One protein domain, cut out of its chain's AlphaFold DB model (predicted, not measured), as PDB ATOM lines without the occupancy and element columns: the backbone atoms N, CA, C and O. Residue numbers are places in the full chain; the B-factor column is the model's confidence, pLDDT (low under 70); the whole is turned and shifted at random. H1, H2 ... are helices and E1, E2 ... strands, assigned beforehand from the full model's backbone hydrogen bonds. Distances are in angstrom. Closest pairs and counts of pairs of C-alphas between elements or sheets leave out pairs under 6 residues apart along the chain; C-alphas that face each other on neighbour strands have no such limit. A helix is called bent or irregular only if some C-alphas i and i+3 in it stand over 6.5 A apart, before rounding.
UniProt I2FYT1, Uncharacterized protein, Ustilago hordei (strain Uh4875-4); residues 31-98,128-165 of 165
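What this domain is: This is residues 31 to 98 and 128 to 165 of the 165 residues of an uncharacterized protein of Ustilago hordei (strain Uh4875-4) (UniProt I2FYT1). One antiparallel sheet, with two long strands, E2 and E3, side by side and the short strands E1 and E4 beyond E3, has three helices over one face; its other face is bare of named helices. H2, the longest helix, runs along E2 and E3, H1 lies across E3 and E1, and H3 stands up from the sheet next to H2. The printed part has 106 residues, with E1, H1, H2, E2, E3, H3 and E4 in chain order; the sheet's order is E2, E3, E1, E4, and the class is mixed, helices and strands. The whole is compact, with a radius of gyration of the C-alphas of 15.0 A, and its outline is a rod of 56 by 24 by 21 A.

Where its parts are: E1, residues 34 to 39, begins with C-alpha 34 at (196.081, 5.544, -25.542) and is 16.1 A long. H1, residues 44 to 49, is only just irregular: C-alphas 44 and 47 are 6.9 A apart. H2, residues 53 to 72, is 26.3 A long, with a kink of 25 degrees near residue 60. E2, residues 83 to 98, is 41.8 A long and bends by 62 degrees at residue 93; C-alpha 98 is at (173.546, 17.112, -2.059). E3, residues 128 to 141, is 36.2 A long and bends by 80 degrees at residue 131. H3 is residues 148 to 154, and E4, residues 162 to 164, ends with C-alpha 164 at (200.738, 6.513, -25.327).

How they stand to each other: E2 and E3 are antiparallel, with N 88 and O 136 at 2.9 A. E3 and E1 are antiparallel, with N 36 and O 135 at 2.8 A, and so are E1 and E4, with N 35 and O 163 at 2.8 A. H1, H2 and H3 are on the same face, two layers with the sheet. H2 has a height over the sheet of 7.9 A; its closest C-alphas to E2 are Tyr 57 and Val 87, 5.2 A. H2, with residues 60 to 68 alone, touches H3 about perpendicular at 88 degrees, closest at the C-alphas of Gly 64 and Ala 151, 4.1 A. H1 and H3 are apart. E1, H1 H2, E2 and E3, H3, E4 are split strand-helix-strand units, each with another strand between its two parallel strands, and right-handed crossovers. Every O i to N i+4 pair is within hydrogen-bond range in H3, 14 of 16 in H2 and 0 of 2 in H1, where 2 of 3 O i to N i+3 pairs are.

The domain as a whole: The C-alphas farthest apart, those of Ala 76 and Lys 98, are 56.8 A apart. Residues 99 to 127 are not printed, and C-alphas 98 and 128 are 8.9 A apart across this cut. Of the links printed whole, none is long. The mean pLDDT of the printed part is 84.8; residues 40 to 44, 76 to 78, 95 to 98 and 128 are under 70.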
ATOM      1  N   LYS A  31     198.797  -4.241 -26.457       72.94
ATOM      2  CA  LYS A  31     200.236  -3.915 -26.454       72.94
ATOM      3  C   LYS A  31     200.511  -2.417 -26.320       72.94
ATOM      4  O   LYS A  31     201.544  -2.046 -25.775       72.94
ATOM      5  N   SER A  32     199.600  -1.592 -26.816       77.19
ATOM      6  CA  SER A  32     199.641  -0.134 -26.788       77.19
ATOM      7  C   SER A  32     198.307   0.381 -26.261       77.19
ATOM      8  O   SER A  32     197.242  -0.135 -26.604       77.19
ATOM      9  N   VAL A  33     198.368   1.371 -25.374       87.62
ATOM     10  CA  VAL A  33     197.179   1.979 -24.770       87.62
ATOM     11  C   VAL A  33     197.274   3.488 -24.923       87.62
ATOM     12  O   VAL A  33     198.276   4.091 -24.539       87.62
ATOM     13  N   LEU A  34     196.220   4.095 -25.464       91.06
ATOM     14  CA  LEU A  34     196.081   5.544 -25.542       91.06
ATOM     15  C   LEU A  34     195.351   6.032 -24.287       91.06
ATOM     16  O   LEU A  34     194.173   5.737 -24.102       91.06
ATOM     17  N   GLU A  35     196.039   6.755 -23.408       92.25
ATOM     18  CA  GLU A  35     195.448   7.356 -22.207       92.25
ATOM     19  C   GLU A  35     195.179   8.841 -22.437       92.25
ATOM     20  O   GLU A  35     196.110   9.620 -22.625       92.25
ATOM     21  N   CYS A  36     193.915   9.243 -22.352       89.81
ATOM     22  CA  CYS A  36     193.472  10.627 -22.428       89.81
ATOM     23  C   CYS A  36     193.132  11.150 -21.030       89.81
ATOM     24  O   CYS A  36     192.372  10.525 -20.288       89.81
ATOM     25  N   ASN A  37     193.707  12.295 -20.664       89.81
ATOM     26  CA  ASN A  37     193.460  12.955 -19.386       89.81
ATOM     27  C   ASN A  37     192.529  14.147 -19.603       89.81
ATOM     28  O   ASN A  37     192.931  15.156 -20.171       89.81
ATOM     29  N   VAL A  38     191.290  14.035 -19.132       86.50
ATOM     30  CA  VAL A  38     190.282  15.090 -19.248       86.50
ATOM     31  C   VAL A  38     190.274  15.909 -17.960       86.50
ATOM     32  O   VAL A  38     189.895  15.406 -16.896       86.50
ATOM     33  N   THR A  39     190.699  17.170 -18.054       82.00
ATOM     34  CA  THR A  39     190.780  18.109 -16.924       82.00
ATOM     35  C   THR A  39     190.070  19.422 -17.222       82.00
ATOM     36  O   THR A  39     190.204  19.952 -18.320       82.00
ATOM     37  N   GLY A  40     189.422  19.993 -16.205       65.69
ATOM     38  CA  GLY A  40     188.829  21.329 -16.278       65.69
ATOM     39  C   GLY A  40     187.386  21.340 -16.784       65.69
ATOM     40  O   GLY A  40     186.903  20.380 -17.388       65.69
ATOM     41  N   ASP A  41     186.689  22.438 -16.492       64.75
ATOM     42  CA  ASP A  41     185.283  22.632 -16.861       64.75
ATOM     43  C   ASP A  41     185.100  23.289 -18.238       64.75
ATOM     44  O   ASP A  41     184.043  23.132 -18.842       64.75
ATOM     45  N   ASP A  42     186.155  23.908 -18.776       66.25
ATOM     46  CA  ASP A  42     186.107  24.711 -20.005       66.25
ATOM     47  C   ASP A  42     186.595  23.974 -21.271       66.25
ATOM     48  O   ASP A  42     186.645  24.565 -22.349       66.25
ATOM     49  N   SER A  43     186.982  22.697 -21.169       65.94
ATOM     50  CA  SER A  43     187.417  21.899 -22.330       65.94
ATOM     51  C   SER A  43     186.206  21.290 -23.061       65.94
ATOM     52  O   SER A  43     185.251  20.869 -22.406       65.94
ATOM     53  N   PRO A  44     186.211  21.202 -24.407       68.25
ATOM     54  CA  PRO A  44     185.135  20.545 -25.160       68.25
ATOM     55  C   PRO A  44     184.931  19.069 -24.760       68.25
ATOM     56  O   PRO A  44     183.828  18.530 -24.855       68.25
ATOM     57  N   GLU A  45     185.967  18.433 -24.218       73.62
ATOM     58  CA  GLU A  45     185.990  17.067 -23.701       73.62
ATOM     59  C   GLU A  45     185.453  16.971 -22.270       73.62
ATOM     60  O   GLU A  45     185.271  15.863 -21.766       73.62
ATOM     61  N   ALA A  46     185.130  18.092 -21.613       77.12
ATOM     62  CA  ALA A  46     184.530  18.124 -20.280       77.12
ATOM     63  C   ALA A  46     183.308  17.199 -20.172       77.12
ATOM     64  O   ALA A  46     183.112  16.564 -19.134       77.12
ATOM     65  N   ALA A  47     182.536  17.072 -21.255       79.69
ATOM     66  CA  ALA A  47     181.394  16.170 -21.340       79.69
ATOM     67  C   ALA A  47     181.783  14.690 -21.171       79.69
ATOM     68  O   ALA A  47     181.048  13.943 -20.523       79.69
ATOM     69  N   LEU A  48     182.958  14.262 -21.656       81.25
ATOM     70  CA  LEU A  48     183.442  12.878 -21.529       81.25
ATOM     71  C   LEU A  48     183.647  12.456 -20.066       81.25
ATOM     72  O   LEU A  48     183.604  11.266 -19.760       81.25
ATOM     73  N   ARG A  49     183.802  13.413 -19.138       82.69
ATOM     74  CA  ARG A  49     183.846  13.126 -17.693       82.69
ATOM     75  C   ARG A  49     182.526  12.577 -17.169       82.69
ATOM     76  O   ARG A  49     182.547  11.819 -16.207       82.69
ATOM     77  N   GLN A  50     181.405  12.943 -17.782       81.50
ATOM     78  CA  GLN A  50     180.066  12.551 -17.339       81.50
ATOM     79  C   GLN A  50     179.516  11.345 -18.105       81.50
ATOM     80  O   GLN A  50     178.591  10.691 -17.635       81.50
ATOM     81  N   VAL A  51     180.101  11.017 -19.261       86.06
ATOM     82  CA  VAL A  51     179.740   9.816 -20.024       86.06
ATOM     83  C   VAL A  51     180.204   8.578 -19.263       86.06
ATOM     84  O   VAL A  51     181.358   8.499 -18.839       86.06
ATOM     85  N   ASP A  52     179.319   7.607 -19.070       87.94
ATOM     86  CA  ASP A  52     179.660   6.355 -18.404       87.94
ATOM     87  C   ASP A  52     180.626   5.497 -19.247       87.94
ATOM     88  O   ASP A  52     180.758   5.651 -20.463       87.94
ATOM     89  N   GLU A  53     181.327   4.572 -18.592       88.69
ATOM     90  CA  GLU A  53     182.316   3.707 -19.246       88.69
ATOM     91  C   GLU A  53     181.711   2.839 -20.361       88.69
ATOM     92  O   GLU A  53     182.366   2.599 -21.374       88.69
ATOM     93  N   HIS A  54     180.453   2.408 -20.228       89.00
ATOM     94  CA  HIS A  54     179.795   1.567 -21.227       89.00
ATOM     95  C   HIS A  54     179.405   2.356 -22.484       89.00
ATOM     96  O   HIS A  54     179.547   1.863 -23.608       89.00
ATOM     97  N   ALA A  55     178.963   3.599 -22.318       90.50
ATOM     98  CA  ALA A  55     178.736   4.520 -23.421       90.50
ATOM     99  C   ALA A  55     180.053   4.875 -24.127       90.50
ATOM    100  O   ALA A  55     180.103   4.845 -25.358       90.50
ATOM    101  N   LEU A  56     181.139   5.113 -23.379       91.62
ATOM    102  CA  LEU A  56     182.473   5.306 -23.963       91.62
ATOM    103  C   LEU A  56     182.939   4.066 -24.732       91.62
ATOM    104  O   LEU A  56     183.447   4.201 -25.844       91.62
ATOM    105  N   TYR A  57     182.723   2.867 -24.185       92.56
ATOM    106  CA  TYR A  57     182.997   1.605 -24.870       92.56
ATOM    107  C   TYR A  57     182.209   1.495 -26.176       92.56
ATOM    108  O   TYR A  57     182.786   1.241 -27.229       92.56
ATOM    109  N   SER A  58     180.901   1.742 -26.139       92.81
ATOM    110  CA  SER A  58     180.042   1.650 -27.323       92.81
ATOM    111  C   SER A  58     180.431   2.667 -28.398       92.81
ATOM    112  O   SER A  58     180.502   2.326 -29.579       92.81
ATOM    113  N   MET A  59     180.729   3.906 -28.004       93.44
ATOM    114  CA  MET A  59     181.207   4.946 -28.912       93.44
ATOM    115  C   MET A  59     182.558   4.554 -29.523       93.44
ATOM    116  O   MET A  59     182.703   4.527 -30.744       93.44
ATOM    117  N   PHE A  60     183.538   4.208 -28.689       93.94
ATOM    118  CA  PHE A  60     184.889   3.918 -29.151       93.94
ATOM    119  C   PHE A  60     184.967   2.628 -29.966       93.94
ATOM    120  O   PHE A  60     185.463   2.644 -31.090       93.94
ATOM    121  N   CYS A  61     184.436   1.524 -29.446       93.38
ATOM    122  CA  CYS A  61     184.557   0.213 -30.072       93.38
ATOM    123  C   CYS A  61     183.655   0.060 -31.295       93.38
ATOM    124  O   CYS A  61     184.147  -0.270 -32.373       93.38
ATOM    125  N   ASN A  62     182.363   0.370 -31.171       91.06
ATOM    126  CA  ASN A  62     181.414   0.083 -32.250       91.06
ATOM    127  C   ASN A  62     181.463   1.137 -33.363       91.06
ATOM    128  O   ASN A  62     181.177   0.830 -34.520       91.06
ATOM    129  N   THR A  63     181.801   2.389 -33.029       91.50
ATOM    130  CA  THR A  63     181.806   3.492 -34.011       91.50
ATOM    131  C   THR A  63     183.212   3.818 -34.508       91.50
ATOM    132  O   THR A  63     183.389   4.082 -35.698       91.50
ATOM    133  N   GLY A  64     184.213   3.796 -33.623       93.25
ATOM    134  CA  GLY A  64     185.608   4.079 -33.966       93.25
ATOM    135  C   GLY A  64     186.360   2.840 -34.448       93.25
ATOM    136  O   GLY A  64     186.738   2.759 -35.616       93.25
ATOM    137  N   CYS A  65     186.570   1.878 -33.550       93.56
ATOM    138  CA  CYS A  65     187.453   0.735 -33.762       93.56
ATOM    139  C   CYS A  65     186.970  -0.186 -34.883       93.56
ATOM    140  O   CYS A  65     187.718  -0.477 -35.816       93.56
ATOM    141  N   ASP A  66     185.696  -0.578 -34.845       92.56
ATOM    142  CA  ASP A  66     185.090  -1.399 -35.891       92.56
ATOM    143  C   ASP A  66     185.219  -0.742 -37.264       92.56
ATOM    144  O   ASP A  66     185.562  -1.409 -38.240       92.56
ATOM    145  N   TYR A  67     185.002   0.571 -37.356       91.62
ATOM    146  CA  TYR A  67     185.192   1.295 -38.607       91.62
ATOM    147  C   TYR A  67     186.659   1.292 -39.051       91.62
ATOM    148  O   TYR A  67     186.934   0.993 -40.209       91.62
ATOM    149  N   ALA A  68     187.596   1.601 -38.151       92.44
ATOM    150  CA  ALA A  68     189.020   1.674 -38.470       92.44
ATOM    151  C   ALA A  68     189.556   0.333 -39.001       92.44
ATOM    152  O   ALA A  68     190.145   0.289 -40.082       92.44
ATOM    153  N   VAL A  69     189.257  -0.771 -38.310       91.75
ATOM    154  CA  VAL A  69     189.717  -2.114 -38.697       91.75
ATOM    155  C   VAL A  69     189.080  -2.569 -40.014       91.75
ATOM    156  O   VAL A  69     189.781  -3.043 -40.909       91.75
ATOM    157  N   ASN A  70     187.763  -2.404 -40.169       90.12
ATOM    158  CA  ASN A  70     187.057  -2.854 -41.378       90.12
ATOM    159  C   ASN A  70     187.315  -1.953 -42.596       90.12
ATOM    160  O   ASN A  70     187.142  -2.377 -43.734       90.12
ATOM    161  N   LYS A  71     187.753  -0.708 -42.387       89.94
ATOM    162  CA  LYS A  71     188.235   0.151 -43.474       89.94
ATOM    163  C   LYS A  71     189.636  -0.261 -43.939       89.94
ATOM    164  O   LYS A  71     189.931  -0.152 -45.125       89.94
ATOM    165  N   ALA A  72     190.498  -0.685 -43.015       87.12
ATOM    166  CA  ALA A  72     191.891  -1.019 -43.311       87.12
ATOM    167  C   ALA A  72     192.068  -2.412 -43.936       87.12
ATOM    168  O   ALA A  72     192.960  -2.615 -44.760       87.12
ATOM    169  N   ILE A  73     191.232  -3.382 -43.558       84.62
ATOM    170  CA  ILE A  73     191.339  -4.763 -44.032       84.62
ATOM    171  C   ILE A  73     190.381  -4.979 -45.205       84.62
ATOM    172  O   ILE A  73     189.172  -4.852 -45.061       84.62
ATOM    173  N   SER A  74     190.906  -5.371 -46.367       78.50
ATOM    174  CA  SER A  74     190.070  -5.755 -47.511       78.50
ATOM    175  C   SER A  74     189.253  -7.009 -47.190       78.50
ATOM    176  O   SER A  74     189.808  -8.031 -46.779       78.50
ATOM    177  N   HIS A  75     187.945  -6.966 -47.435       74.31
ATOM    178  CA  HIS A  75     187.050  -8.108 -47.250       74.31
ATOM    179  C   HIS A  75     186.597  -8.645 -48.609       74.31
ATOM    180  O   HIS A  75     186.144  -7.887 -49.461       74.31
ATOM    181  N   ALA A  76     186.701  -9.960 -48.814       69.31
ATOM    182  CA  ALA A  76     186.217 -10.600 -50.042       69.31
ATOM    183  C   ALA A  76     184.675 -10.602 -50.140       69.31
ATOM    184  O   ALA A  76     184.126 -10.713 -51.231       69.31
ATOM    185  N   PHE A  77     183.980 -10.453 -49.006       63.34
ATOM    186  CA  PHE A  77     182.521 -10.411 -48.874       63.34
ATOM    187  C   PHE A  77     182.147  -9.441 -47.740       63.34
ATOM    188  O   PHE A  77     183.007  -9.113 -46.929       63.34
ATOM    189  N   GLY A  78     180.883  -9.000 -47.640       65.94
ATOM    190  CA  GLY A  78     180.390  -8.026 -46.638       65.94
ATOM    191  C   GLY A  78     180.461  -8.460 -45.159       65.94
ATOM    192  O   GLY A  78     179.713  -7.961 -44.322       65.94
ATOM    193  N   THR A  79     181.322  -9.418 -44.834       76.12
ATOM    194  CA  THR A  79     181.636  -9.877 -43.486       76.12
ATOM    195  C   THR A  79     182.555  -8.886 -42.786       76.12
ATOM    196  O   THR A  79     183.614  -8.549 -43.314       76.12
ATOM    197  N   LYS A  80     182.184  -8.480 -41.571       77.94
ATOM    198  CA  LYS A  80     183.041  -7.665 -40.710       77.94
ATOM    199  C   LYS A  80     184.144  -8.510 -40.074       77.94
ATOM    200  O   LYS A  80     183.891  -9.618 -39.595       77.94
ATOM    201  N   VAL A  81     185.356  -7.973 -40.015       82.81
ATOM    202  CA  VAL A  81     186.440  -8.504 -39.191       82.81
ATOM    203  C   VAL A  81     186.179  -8.131 -37.737       82.81
ATOM    204  O   VAL A  81     185.913  -6.976 -37.411       82.81
ATOM    205  N   SER A  82     186.249  -9.140 -36.869       83.81
ATOM    206  CA  SER A  82     186.159  -8.940 -35.424       83.81
ATOM    207  C   SER A  82     187.392  -8.196 -34.920       83.81
ATOM    208  O   SER A  82     188.526  -8.528 -35.277       83.81
ATOM    209  N   THR A  83     187.128  -7.207 -34.077       88.38
ATOM    210  CA  THR A  83     188.101  -6.318 -33.454       88.38
ATOM    211  C   THR A  83     188.352  -6.750 -32.008       88.38
ATOM    212  O   THR A  83     187.515  -7.405 -31.382       88.38
ATOM    213  N   ILE A  84     189.533  -6.429 -31.484       90.81
ATOM    214  CA  ILE A  84     189.844  -6.483 -30.055       90.81
ATOM    215  C   ILE A  84     189.792  -5.038 -29.576       90.81
ATOM    216  O   ILE A  84     190.619  -4.223 -29.980       90.81
ATOM    217  N   CYS A  85     188.802  -4.707 -28.752       91.75
ATOM    218  CA  CYS A  85     188.596  -3.343 -28.295       91.75
ATOM    219  C   CYS A  85     188.344  -3.290 -26.795       91.75
ATOM    220  O   CYS A  85     187.616  -4.121 -26.247       91.75
ATOM    221  N   SER A  86     188.944  -2.294 -26.147       91.62
ATOM    222  CA  SER A  86     188.819  -2.086 -24.714       91.62
ATOM    223  C   SER A  86     188.805  -0.598 -24.390       91.62
ATOM    224  O   SER A  86     189.607   0.175 -24.919       91.62
ATOM    225  N   VAL A  87     187.905  -0.206 -23.490       92.25
ATOM    226  CA  VAL A  87     187.834   1.146 -22.929       92.25
ATOM    227  C   VAL A  87     187.781   1.044 -21.420       92.25
ATOM    228  O   VAL A  87     187.092   0.175 -20.898       92.25
ATOM    229  N   LYS A  88     188.536   1.902 -20.738       91.50
ATOM    230  CA  LYS A  88     188.500   2.012 -19.285       91.50
ATOM    231  C   LYS A  88     188.433   3.456 -18.871       91.50
ATOM    232  O   LYS A  88     189.217   4.271 -19.348       91.50
ATOM    233  N   LYS A  89     187.549   3.748 -17.929       90.56
ATOM    234  CA  LYS A  89     187.432   5.068 -17.325       90.56
ATOM    235  C   LYS A  89     187.863   5.001 -15.866       90.56
ATOM    236  O   LYS A  89     187.455   4.119 -15.119       90.56
ATOM    237  N   VAL A  90     188.697   5.943 -15.455       89.31
ATOM    238  CA  VAL A  90     189.051   6.174 -14.056       89.31
ATOM    239  C   VAL A  90     188.632   7.591 -13.714       89.31
ATOM    240  O   VAL A  90     189.205   8.563 -14.200       89.31
ATOM    241  N   GLU A  91     187.599   7.703 -12.890       87.00
ATOM    242  CA  GLU A  91     187.084   8.986 -12.430       87.00
ATOM    243  C   GLU A  91     187.917   9.489 -11.252       87.00
ATOM    244  O   GLU A  91     188.208   8.759 -10.303       87.00
ATOM    245  N   LEU A  92     188.327  10.750 -11.330       81.75
ATOM    246  CA  LEU A  92     189.165  11.426 -10.349       81.75
ATOM    247  C   LEU A  92     188.445  12.688  -9.864       81.75
ATOM    248  O   LEU A  92     187.768  13.372 -10.633       81.75
ATOM    249  N   ASN A  93     188.634  13.046  -8.593       76.56
ATOM    250  CA  ASN A  93     188.038  14.249  -7.995       76.56
ATOM    251  C   ASN A  93     186.499  14.276  -8.090       76.56
ATOM    252  O   ASN A  93     185.906  15.275  -8.498       76.56
ATOM    253  N   VAL A  94     185.850  13.166  -7.737       74.38
ATOM    254  CA  VAL A  94     184.386  13.060  -7.703       74.38
ATOM    255  C   VAL A  94     183.839  13.889  -6.539       74.38
ATOM    256  O   VAL A  94     184.152  13.624  -5.378       74.38
ATOM    257  N   LYS A  95     183.007  14.887  -6.846       69.19
ATOM    258  CA  LYS A  95     182.243  15.663  -5.866       69.19
ATOM    259  C   LYS A  95     180.796  15.186  -5.875       69.19
ATOM    260  O   LYS A  95     180.146  15.167  -6.919       69.19
ATOM    261  N   GLN A  96     180.302  14.807  -4.702       63.25
ATOM    262  CA  GLN A  96     178.888  14.536  -4.472       63.25
ATOM    263  C   GLN A  96     178.308  15.726  -3.718       63.25
ATOM    264  O   GLN A  96     178.525  15.869  -2.517       63.25
ATOM    265  N   GLU A  97     177.600  16.598  -4.427       60.28
ATOM    266  CA  GLU A  97     176.891  17.702  -3.790       60.28
ATOM    267  C   GLU A  97     175.427  17.310  -3.612       60.28
ATOM    268  O   GLU A  97     174.726  16.977  -4.570       60.28
ATOM    269  N   LYS A  98     174.961  17.308  -2.360       57.53
ATOM    270  CA  LYS A  98     173.546  17.112  -2.059       57.53
ATOM    271  C   LYS A  98     172.814  18.396  -2.433       57.53
ATOM    272  O   LYS A  98     173.080  19.439  -1.838       57.53
ATOM    273  N   TYR A 128     176.071  14.357  -9.053       65.50
ATOM    274  CA  TYR A 128     177.313  13.628  -9.289       65.50
ATOM    275  C   TYR A 128     178.185  14.426 -10.257       65.50
ATOM    276  O   TYR A 128     177.855  14.551 -11.436       65.50
ATOM    277  N   THR A 129     179.282  14.996  -9.761       72.12
ATOM    278  CA  THR A 129     180.185  15.799 -10.591       72.12
ATOM    279  C   THR A 129     181.580  15.198 -10.589       72.12
ATOM    280  O   THR A 129     182.246  15.143  -9.557       72.12
ATOM    281  N   VAL A 130     182.041  14.757 -11.756       72.75
ATOM    282  CA  VAL A 130     183.398  14.233 -11.941       72.75
ATOM    283  C   VAL A 130     184.335  15.397 -12.263       72.75
ATOM    284  O   VAL A 130     184.218  16.003 -13.325       72.75
ATOM    285  N   GLY A 131     185.269  15.732 -11.370       76.38
ATOM    286  CA  GLY A 131     186.205  16.846 -11.580       76.38
ATOM    287  C   GLY A 131     187.234  16.590 -12.689       76.38
ATOM    288  O   GLY A 131     187.601  17.503 -13.422       76.38
ATOM    289  N   SER A 132     187.677  15.344 -12.854       83.62
ATOM    290  CA  SER A 132     188.623  14.936 -13.903       83.62
ATOM    291  C   SER A 132     188.473  13.448 -14.206       83.62
ATOM    292  O   SER A 132     188.059  12.685 -13.339       83.62
ATOM    293  N   ALA A 133     188.823  13.004 -15.408       87.94
ATOM    294  CA  ALA A 133     188.773  11.584 -15.753       87.94
ATOM    295  C   ALA A 133     190.005  11.174 -16.558       87.94
ATOM    296  O   ALA A 133     190.469  11.924 -17.415       87.94
ATOM    297  N   GLN A 134     190.517   9.976 -16.293       90.44
ATOM    298  CA  GLN A 134     191.486   9.313 -17.161       90.44
ATOM    299  C   GLN A 134     190.747   8.257 -17.961       90.44
ATOM    300  O   GLN A 134     190.067   7.409 -17.382       90.44
ATOM    301  N   ILE A 135     190.867   8.310 -19.279       92.12
ATOM    302  CA  ILE A 135     190.204   7.366 -20.168       92.12
ATOM    303  C   ILE A 135     191.276   6.653 -20.975       92.12
ATOM    304  O   ILE A 135     192.068   7.286 -21.664       92.12
ATOM    305  N   SER A 136     191.325   5.335 -20.858       93.12
ATOM    306  CA  SER A 136     192.247   4.485 -21.595       93.12
ATOM    307  C   SER A 136     191.505   3.791 -22.726       93.12
ATOM    308  O   SER A 136     190.482   3.148 -22.494       93.12
ATOM    309  N   PHE A 137     192.049   3.892 -23.933       93.56
ATOM    310  CA  PHE A 137     191.499   3.308 -25.145       93.56
ATOM    311  C   PHE A 137     192.483   2.322 -25.765       93.56
ATOM    312  O   PHE A 137     193.699   2.528 -25.739       93.56
ATOM    313  N   CYS A 138     191.936   1.266 -26.355       93.88
ATOM    314  CA  CYS A 138     192.674   0.336 -27.189       93.88
ATOM    315  C   CYS A 138     191.780  -0.233 -28.290       93.88
ATOM    316  O   CYS A 138     190.650  -0.654 -28.029       93.88
ATOM    317  N   CYS A 139     192.322  -0.290 -29.501       93.62
ATOM    318  CA  CYS A 139     191.723  -0.915 -30.666       93.62
ATOM    319  C   CYS A 139     192.780  -1.694 -31.452       93.62
ATOM    320  O   CYS A 139     193.741  -1.109 -31.945       93.62
ATOM    321  N   MET A 140     192.579  -2.998 -31.624       92.62
ATOM    322  CA  MET A 140     193.461  -3.849 -32.420       92.62
ATOM    323  C   MET A 140     192.681  -4.832 -33.291       92.62
ATOM    324  O   MET A 140     191.528  -5.173 -33.011       92.62
ATOM    325  N   ASP A 141     193.328  -5.347 -34.333       90.25
ATOM    326  CA  ASP A 141     192.839  -6.525 -35.050       90.25
ATOM    327  C   ASP A 141     193.313  -7.841 -34.401       90.25
ATOM    328  O   ASP A 141     194.122  -7.873 -33.472       90.25
ATOM    329  N   LYS A 142     192.843  -8.976 -34.934       86.62
ATOM    330  CA  LYS A 142     193.268 -10.319 -34.491       86.62
ATOM    331  C   LYS A 142     194.752 -10.623 -34.730       86.62
ATOM    332  O   LYS A 142     195.254 -11.618 -34.217       86.62
ATOM    333  N   ARG A 143     195.442  -9.819 -35.542       86.81
ATOM    334  CA  ARG A 143     196.876  -9.948 -35.840       86.81
ATOM    335  C   ARG A 143     197.721  -9.082 -34.896       86.81
ATOM    336  O   ARG A 143     198.945  -9.177 -34.941       86.81
ATOM    337  N   GLY A 144     197.084  -8.287 -34.033       86.44
ATOM    338  CA  GLY A 144     197.734  -7.378 -33.096       86.44
ATOM    339  C   GLY A 144     198.224  -6.081 -33.738       86.44
ATOM    340  O   GLY A 144     199.142  -5.469 -33.197       86.44
ATOM    341  N   VAL A 145     197.671  -5.690 -34.891       89.75
ATOM    342  CA  VAL A 145     197.899  -4.362 -35.477       89.75
ATOM    343  C   VAL A 145     197.042  -3.353 -34.721       89.75
ATOM    344  O   VAL A 145     195.849  -3.588 -34.525       89.75
ATOM    345  N   ASP A 146     197.660  -2.255 -34.293       91.88
ATOM    346  CA  ASP A 146     197.015  -1.182 -33.541       91.88
ATOM    347  C   ASP A 146     196.323  -0.184 -34.480       91.88
ATOM    348  O   ASP A 146     196.941   0.342 -35.406       91.88
ATOM    349  N   TYR A 147     195.042   0.080 -34.215       93.38
ATOM    350  CA  TYR A 147     194.204   1.059 -34.915       93.38
ATOM    351  C   TYR A 147     193.617   2.103 -33.952       93.38
ATOM    352  O   TYR A 147     192.664   2.808 -34.287       93.38
ATOM    353  N   THR A 148     194.158   2.208 -32.735       93.75
ATOM    354  CA  THR A 148     193.657   3.088 -31.670       93.75
ATOM    355  C   THR A 148     193.661   4.554 -32.097       93.75
ATOM    356  O   THR A 148     192.681   5.256 -31.860       93.75
ATOM    357  N   GLU A 149     194.708   5.012 -32.789       93.25
ATOM    358  CA  GLU A 149     194.787   6.393 -33.281       93.25
ATOM    359  C   GLU A 149     193.747   6.685 -34.371       93.25
ATOM    360  O   GLU A 149     193.084   7.721 -34.345       93.25
ATOM    361  N   ASP A 150     193.566   5.760 -35.314       94.06
ATOM    362  CA  ASP A 150     192.588   5.906 -36.394       94.06
ATOM    363  C   ASP A 150     191.153   5.903 -35.854       94.06
ATOM    364  O   ASP A 150     190.313   6.697 -36.291       94.06
ATOM    365  N   ALA A 151     190.881   5.055 -34.858       93.50
ATOM    366  CA  ALA A 151     189.616   5.033 -34.135       93.50
ATOM    367  C   ALA A 151     189.374   6.346 -33.370       93.50
ATOM    368  O   ALA A 151     188.273   6.895 -33.429       93.50
ATOM    369  N   ALA A 152     190.400   6.889 -32.706       92.19
ATOM    370  CA  ALA A 152     190.311   8.159 -31.988       92.19
ATOM    371  C   ALA A 152     190.048   9.341 -32.935       92.19
ATOM    372  O   ALA A 152     189.123  10.126 -32.709       92.19
ATOM    373  N   LYS A 153     190.774   9.414 -34.059       92.44
ATOM    374  CA  LYS A 153     190.557  10.418 -35.116       92.44
ATOM    375  C   LYS A 153     189.154  10.334 -35.705       92.44
ATOM    376  O   LYS A 153     188.526  11.361 -35.940       92.44
ATOM    377  N   ARG A 154     188.625   9.123 -35.916       92.50
ATOM    378  CA  ARG A 154     187.259   8.920 -36.433       92.50
ATOM    379  C   ARG A 154     186.189   9.542 -35.532       92.50
ATOM    380  O   ARG A 154     185.138   9.946 -36.040       92.50
ATOM    381  N   LEU A 155     186.453   9.582 -34.232       89.75
ATOM    382  CA  LEU A 155     185.568  10.121 -33.202       89.75
ATOM    383  C   LEU A 155     185.865  11.585 -32.869       89.75
ATOM    384  O   LEU A 155     185.223  12.130 -31.979       89.75
ATOM    385  N   ASN A 156     186.799  12.217 -33.589       89.38
ATOM    386  CA  ASN A 156     187.284  13.567 -33.311       89.38
ATOM    387  C   ASN A 156     187.751  13.736 -31.856       89.38
ATOM    388  O   ASN A 156     187.537  14.788 -31.262       89.38
ATOM    389  N   LEU A 157     188.372  12.701 -31.276       87.38
ATOM    390  CA  LEU A 157     189.009  12.837 -29.970       87.38
ATOM    391  C   LEU A 157     190.222  13.758 -30.093       87.38
ATOM    392  O   LEU A 157     191.045  13.602 -31.001       87.38
ATOM    393  N   GLU A 158     190.339  14.707 -29.170       87.44
ATOM    394  CA  GLU A 158     191.473  15.615 -29.152       87.44
ATOM    395  C   GLU A 158     192.740  14.864 -28.719       87.44
ATOM    396  O   GLU A 158     192.892  14.432 -27.581       87.44
ATOM    397  N   MET A 159     193.684  14.697 -29.644       87.38
ATOM    398  CA  MET A 159     194.913  13.946 -29.369       87.38
ATOM    399  C   MET A 159     195.890  14.705 -28.458       87.38
ATOM    400  O   MET A 159     196.800  14.089 -27.914       87.38
ATOM    401  N   SER A 160     195.710  16.019 -28.274       86.69
ATOM    402  CA  SER A 160     196.568  16.860 -27.424       86.69
ATOM    403  C   SER A 160     196.489  16.467 -25.941       86.69
ATOM    404  O   SER A 160     197.474  16.593 -25.213       86.69
ATOM    405  N   ILE A 161     195.338  15.940 -25.510       85.31
ATOM    406  CA  ILE A 161     195.086  15.484 -24.138       85.31
ATOM    407  C   ILE A 161     195.425  14.001 -23.932       85.31
ATOM    408  O   ILE A 161     195.271  13.476 -22.823       85.31
ATOM    409  N   CYS A 162     195.877  13.315 -24.986       89.56
ATOM    410  CA  CYS A 162     196.156  11.886 -24.985       89.56
ATOM    411  C   CYS A 162     197.658  11.587 -25.070       89.56
ATOM    412  O   CYS A 162     198.427  12.290 -25.719       89.56
ATOM    413  N   LYS A 163     198.084  10.502 -24.421       91.44
ATOM    414  CA  LYS A 163     199.462   9.996 -24.438       91.44
ATOM    415  C   LYS A 163     199.475   8.476 -24.574       91.44
ATOM    416  O   LYS A 163     198.588   7.793 -24.065       91.44
ATOM    417  N   TRP A 164     200.507   7.953 -25.221       88.75
ATOM    418  CA  TRP A 164     200.738   6.513 -25.327       88.75
ATOM    419  C   TRP A 164     201.424   5.974 -24.065       88.75
ATOM    420  O   TRP A 164     202.316   6.630 -23.520       88.75
ATOM    421  N   LEU A 165     200.992   4.796 -23.606       82.44
ATOM    422  CA  LEU A 165     201.488   4.093 -22.411       82.44
ATOM    423  C   LEU A 165     202.109   2.727 -22.705       82.44
ATOM    424  O   LEU A 165     201.739   2.123 -23.735       82.44
TER     425      LEU A 165